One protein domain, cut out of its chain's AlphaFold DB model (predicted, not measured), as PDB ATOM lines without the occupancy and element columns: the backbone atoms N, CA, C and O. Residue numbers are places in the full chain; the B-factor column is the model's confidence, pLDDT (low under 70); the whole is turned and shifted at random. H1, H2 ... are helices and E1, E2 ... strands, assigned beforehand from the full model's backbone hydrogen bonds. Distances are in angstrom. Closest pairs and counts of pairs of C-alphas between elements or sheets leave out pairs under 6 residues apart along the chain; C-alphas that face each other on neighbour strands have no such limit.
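This is residues 18 to 60 of the 71 residues of an uncharacterized protein of Methylobacterium mesophilicum SR1.6/6 (UniProt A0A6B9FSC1). What shape does the model have? A two-stranded hairpin, E1 and E2, reaches out from two helices, H1 and H2, set crosswise at the other end, and the hairpin's tip, residues 40 to 45, sticks out. What is it made of? The printed part has 43 residues with two named helices and two named strands in the order H1, E1, E2, H2; the sheet, E1 - E2, is antiparallel and the class is mixed, helices and strands. How large is it? It is compact, with a radius of gyration of the C-alphas of 10.2 A, yet elongated, spanning 31 by 20 by 17 A.

How do the strands pair? E1, residues 38 to 41, and E2, residues 44 to 48, form an antiparallel hairpin at 143 degrees. N 39 and O 46 are 2.9 A apart and N 44 and O 41 are 3.0 A apart, within hydrogen-bond range. Where are the helices? H1, residues 24 to 33, and H2, residues 51 to 59, only just touch, with 3 pairs of C-alphas within 8 A, the closest being those of Leu 30 and Ala 57 at 7.1 A. Their lines are about perpendicular, at 88 degrees, and in both helices every O i to N i+4 pair is within hydrogen-bond range. What of helix and strand? The closest C-alphas of H1 and E2, those of Thr 31 and Ile 47, are 7.6 A apart. E1 and H2 are apart.

How long are the strands? E1 measures 9.6 A and E2 13.2 A from first to last C-alpha. How long are the helices? H1 measures 14.2 A from C-alpha 24 at (16.761, 26.882, -27.255), and H2 12.0 A, ending with C-alpha 59 at (17.503, 26.839, -12.106).

How far does it reach? The two C-alphas farthest apart, those of Glu 42 and Ser 60, are 31.8 A apart. Are there cuts or long links? The printed part has no cut, and the links H1 to E1, E1 to E2 and E2 to H2 are tight. Where is confidence low? The mean pLDDT of the printed part is 85.4, and residues 41 to 43 and residue 60 are under 70.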
ATOM      1  N   LEU A  18      20.820  21.590 -24.856       90.94
ATOM      2  CA  LEU A  18      21.075  20.168 -24.632       90.94
ATOM      3  C   LEU A  18      21.712  19.913 -23.258       90.94
ATOM      4  O   LEU A  18      21.235  19.058 -22.516       90.94
ATOM      5  N   HIS A  19      22.741  20.680 -22.891       88.19
ATOM      6  CA  HIS A  19      23.434  20.547 -21.605       88.19
ATOM      7  C   HIS A  19      22.533  20.851 -20.405       88.19
ATOM      8  O   HIS A  19      22.667  20.221 -19.358       88.19
ATOM      9  N   CYS A  20      21.623  21.814 -20.547       85.56
ATOM     10  CA  CYS A  20      20.717  22.221 -19.475       85.56
ATOM     11  C   CYS A  20      19.364  21.494 -19.517       85.56
ATOM     12  O   CYS A  20      18.529  21.740 -18.651       85.56
ATOM     13  N   GLY A  21      19.119  20.636 -20.516       88.38
ATOM     14  CA  GLY A  21      17.836  19.954 -20.702       88.38
ATOM     15  C   GLY A  21      16.655  20.913 -20.900       88.38
ATOM     16  O   GLY A  21      15.560  20.646 -20.410       88.38
ATOM     17  N   CYS A  22      16.870  22.047 -21.572       88.62
ATOM     18  CA  CYS A  22      15.860  23.092 -21.773       88.62
ATOM     19  C   CYS A  22      15.722  23.480 -23.251       88.62
ATOM     20  O   CYS A  22      16.486  23.030 -24.101       88.62
ATOM     21  N   SER A  23      14.732  24.311 -23.582       91.88
ATOM     22  CA  SER A  23      14.510  24.765 -24.960       91.88
ATOM     23  C   SER A  23      15.519  25.834 -25.385       91.88
ATOM     24  O   SER A  23      15.886  26.707 -24.600       91.88
ATOM     25  N   VAL A  24      15.884  25.848 -26.670       91.06
ATOM     26  CA  VAL A  24      16.761  26.882 -27.255       91.06
ATOM     27  C   VAL A  24      16.203  28.292 -27.035       91.06
ATOM     28  O   VAL A  24      16.944  29.193 -26.649       91.06
ATOM     29  N   GLU A  25      14.889  28.475 -27.182       91.12
ATOM     30  CA  GLU A  25      14.217  29.755 -26.918       91.12
ATOM     31  C   GLU A  25      14.424  30.245 -25.476       91.12
ATOM     32  O   GLU A  25      14.575  31.445 -25.237       91.12
ATOM     33  N   HIS A  26      14.484  29.317 -24.516       90.31
ATOM     34  CA  HIS A  26      14.731  29.625 -23.111       90.31
ATOM     35  C   HIS A  26      16.160  30.146 -22.914       90.31
ATOM     36  O   HIS A  26      16.361  31.180 -22.276       90.31
ATOM     37  N   ILE A  27      17.151  29.493 -23.529       90.88
ATOM     38  CA  ILE A  27      18.542  29.963 -23.532       90.88
ATOM     39  C   ILE A  27      18.655  31.344 -24.183       90.88
ATOM     40  O   ILE A  27      19.339  32.222 -23.654       90.88
ATOM     41  N   GLU A  28      17.964  31.589 -25.295       89.56
ATOM     42  CA  GLU A  28      17.973  32.900 -25.949       89.56
ATOM     43  C   GLU A  28      17.308  33.997 -25.108       89.56
ATOM     44  O   GLU A  28      17.747  35.152 -25.131       89.56
ATOM     45  N   ALA A  29      16.259  33.662 -24.356       90.69
ATOM     46  CA  ALA A  29      15.646  34.569 -23.393       90.69
ATOM     47  C   ALA A  29      16.610  34.896 -22.240       90.69
ATOM     48  O   ALA A  29      16.798  36.074 -21.928       90.69
ATOM     49  N   LEU A  30      17.283  33.892 -21.667       89.06
ATOM     50  CA  LEU A  30      18.294  34.086 -20.619       89.06
ATOM     51  C   LEU A  30      19.478  34.915 -21.115       89.06
ATOM     52  O   LEU A  30      19.881  35.869 -20.458       89.06
ATOM     53  N   THR A  31      19.968  34.625 -22.318       89.38
ATOM     54  CA  THR A  31      21.057  35.372 -22.959       89.38
ATOM     55  C   THR A  31      20.712  36.856 -23.076       89.38
ATOM     56  O   THR A  31      21.546  37.707 -22.776       89.38
ATOM     57  N   ARG A  32      19.473  37.179 -23.475       87.81
ATOM     58  CA  ARG A  32      18.980  38.564 -23.544       87.81
ATOM     59  C   ARG A  32      18.827  39.192 -22.159       87.81
ATOM     60  O   ARG A  32      19.253  40.323 -21.972       87.81
ATOM     61  N   ARG A  33      18.260  38.461 -21.195       88.06
ATOM     62  CA  ARG A  33      18.013  38.934 -19.822       88.06
ATOM     63  C   ARG A  33      19.301  39.219 -19.048       88.06
ATOM     64  O   ARG A  33      19.355  40.175 -18.286       88.06
ATOM     65  N   HIS A  34      20.318  38.382 -19.231       86.62
ATOM     66  CA  HIS A  34      21.601  38.475 -18.537       86.62
ATOM     67  C   HIS A  34      22.689  39.172 -19.366       86.62
ATOM     68  O   HIS A  34      23.828  39.262 -18.912       86.62
ATOM     69  N   HIS A  35      22.350  39.665 -20.563       85.50
ATOM     70  CA  HIS A  35      23.275  40.337 -21.480       85.50
ATOM     71  C   HIS A  35      24.565  39.539 -21.738       85.50
ATOM     72  O   HIS A  35      25.662  40.099 -21.794       85.50
ATOM     73  N   TRP A  36      24.447  38.216 -21.886       88.50
ATOM     74  CA  TRP A  36      25.607  37.371 -22.157       88.50
ATOM     75  C   TRP A  36      26.220  37.712 -23.521       88.50
ATOM     76  O   TRP A  36      25.487  37.994 -24.476       88.50
ATOM     77  N   PRO A  37      27.561  37.692 -23.636       86.69
ATOM     78  CA  PRO A  37      28.234  38.066 -24.869       86.69
ATOM     79  C   PRO A  37      27.868  37.084 -25.982       86.69
ATOM     80  O   PRO A  37      27.936  35.869 -25.802       86.69
ATOM     81  N   ARG A  38      27.499  37.624 -27.145       86.62
ATOM     82  CA  ARG A  38      27.172  36.853 -28.348       86.62
ATOM     83  C   ARG A  38      28.145  37.211 -29.462       86.62
ATOM     84  O   ARG A  38      28.450  38.384 -29.653       86.62
ATOM     85  N   VAL A  39      28.579  36.215 -30.221       86.88
ATOM     86  CA  VAL A  39      29.338  36.398 -31.467       86.88
ATOM     87  C   VAL A  39      28.617  35.696 -32.600       86.88
ATOM     88  O   VAL A  39      28.011  34.646 -32.395       86.88
ATOM     89  N   HIS A  40      28.663  36.276 -33.794       79.88
ATOM     90  CA  HIS A  40      28.141  35.643 -34.998       79.88
ATOM     91  C   HIS A  40      29.292  34.890 -35.673       79.88
ATOM     92  O   HIS A  40      30.256  35.518 -36.102       79.88
ATOM     93  N   GLY A  41      29.237  33.557 -35.694       69.31
ATOM     94  CA  GLY A  41      30.187  32.726 -36.434       69.31
ATOM     95  C   GLY A  41      29.587  32.229 -37.749       69.31
ATOM     96  O   GLY A  41      28.374  32.294 -37.936       69.31
ATOM     97  N   GLU A  42      30.424  31.673 -38.628       67.81
ATOM     98  CA  GLU A  42      29.992  31.068 -39.907       67.81
ATOM     99  C   GLU A  42      28.910  29.984 -39.738       67.81
ATOM    100  O   GLU A  42      28.072  29.814 -40.616       67.81
ATOM    101  N   ASN A  43      28.869  29.310 -38.582       64.50
ATOM    102  CA  ASN A  43      27.901  28.251 -38.266       64.50
ATOM    103  C   ASN A  43      26.752  28.711 -37.341       64.50
ATOM    104  O   ASN A  43      26.066  27.880 -36.750       64.50
ATOM    105  N   GLY A  44      26.552  30.024 -37.178       72.75
ATOM    106  CA  GLY A  44      25.515  30.604 -36.321       72.75
ATOM    107  C   GLY A  44      26.051  31.346 -35.092       72.75
ATOM    108  O   GLY A  44      27.255  31.451 -34.851       72.75
ATOM    109  N   GLY A  45      25.128  31.928 -34.319       83.44
ATOM    110  CA  GLY A  45      25.461  32.720 -33.136       83.44
ATOM    111  C   GLY A  45      25.940  31.853 -31.971       83.44
ATOM    112  O   GLY A  45      25.237  30.926 -31.583       83.44
ATOM    113  N   LYS A  46      27.090  32.183 -31.377       88.44
ATOM    114  CA  LYS A  46      27.604  31.558 -30.148       88.44
ATOM    115  C   LYS A  46      27.486  32.504 -28.962       88.44
ATOM    116  O   LYS A  46      27.550  33.722 -29.126       88.44
ATOM    117  N   ILE A  47      27.334  31.939 -27.773       88.88
ATOM    118  CA  ILE A  47      27.177  32.639 -26.502       88.88
ATOM    119  C   ILE A  47      28.397  32.315 -25.636       88.88
ATOM    120  O   ILE A  47      28.711  31.150 -25.405       88.88
ATOM    121  N   GLY A  48      29.103  33.350 -25.184       88.62
ATOM    122  CA  GLY A  48      30.283  33.225 -24.330       88.62
ATOM    123  C   GLY A  48      29.884  33.171 -22.860       88.62
ATOM    124  O   GLY A  48      29.953  34.183 -22.158       88.62
ATOM    125  N   VAL A  49      29.439  32.004 -22.406       86.38
ATOM    126  CA  VAL A  49      28.967  31.770 -21.038       86.38
ATOM    127  C   VAL A  49      29.375  30.370 -20.591       86.38
ATOM    128  O   VAL A  49      29.363  29.437 -21.385       86.38
ATOM    129  N   ASP A  50      29.736  30.228 -19.321       87.00
ATOM    130  CA  ASP A  50      30.043  28.927 -18.727       87.00
ATOM    131  C   ASP A  50      28.753  28.126 -18.447       87.00
ATOM    132  O   ASP A  50      27.710  28.695 -18.112       87.00
ATOM    133  N   LEU A  51      28.834  26.797 -18.563       86.44
ATOM    134  CA  LEU A  51      27.702  25.894 -18.343       86.44
ATOM    135  C   LEU A  51      27.126  26.003 -16.926       86.44
ATOM    136  O   LEU A  51      25.904  25.993 -16.784       86.44
ATOM    137  N   GLU A  52      27.957  26.160 -15.891       86.06
ATOM    138  CA  GLU A  52      27.487  26.313 -14.506       86.06
ATOM    139  C   GLU A  52      26.630  27.582 -14.353       86.06
ATOM    140  O   GLU A  52      25.578  27.576 -13.710       86.06
ATOM    141  N   THR A  53      27.034  28.671 -15.002       86.75
ATOM    142  CA  THR A  53      26.308  29.943 -15.032       86.75
ATOM    143  C   THR A  53      24.957  29.790 -15.724       86.75
ATOM    144  O   THR A  53      23.953  30.303 -15.222       86.75
ATOM    145  N   VAL A  54      24.901  29.057 -16.841       87.81
ATOM    146  CA  VAL A  54      23.631  28.775 -17.525       87.81
ATOM    147  C   VAL A  54      22.733  27.899 -16.659       87.81
ATOM    148  O   VAL A  54      21.568  28.238 -16.478       87.81
ATOM    149  N   GLN A  55      23.264  26.838 -16.052       87.38
ATOM    150  CA  GLN A  55      22.507  25.964 -15.151       87.38
ATOM    151  C   GLN A  55      21.943  26.730 -13.952       87.38
ATOM    152  O   GLN A  55      20.773  26.560 -13.608       87.38
ATOM    153  N   ARG A  56      22.732  27.631 -13.351       86.31
ATOM    154  CA  ARG A  56      22.249  28.523 -12.291       86.31
ATOM    155  C   ARG A  56      21.154  29.457 -12.784       86.31
ATOM    156  O   ARG A  56      20.193  29.658 -12.054       86.31
ATOM    157  N   ALA A  57      21.272  30.019 -13.985       87.06
ATOM    158  CA  ALA A  57      20.264  30.920 -14.545       87.06
ATOM    159  C   ALA A  57      18.956  30.192 -14.907       87.06
ATOM    160  O   ALA A  57      17.880  30.719 -14.640       87.06
ATOM    161  N   VAL A  58      19.045  28.971 -15.445       86.88
ATOM    162  CA  VAL A  58      17.894  28.095 -15.732       86.88
ATOM    163  C   VAL A  58      17.218  27.644 -14.431       86.88
ATOM    164  O   VAL A  58      15.994  27.691 -14.320       86.88
ATOM    165  N   GLY A  59      18.002  27.244 -13.425       81.94
ATOM    166  CA  GLY A  59      17.503  26.839 -12.106       81.94
ATOM    167  C   GLY A  59      17.004  28.002 -11.241       81.94
ATOM    168  O   GLY A  59      16.140  27.808 -10.386       81.94
ATOM    169  N   SER A  60      17.490  29.224 -11.482       66.94
ATOM    170  CA  SER A  60      17.014  30.448 -10.830       66.94
ATOM    171  C   SER A  60      15.707  30.909 -11.467       66.94
ATOM    172  O   SER A  60      15.625  31.931 -12.150       66.94
TER     173      SER A  60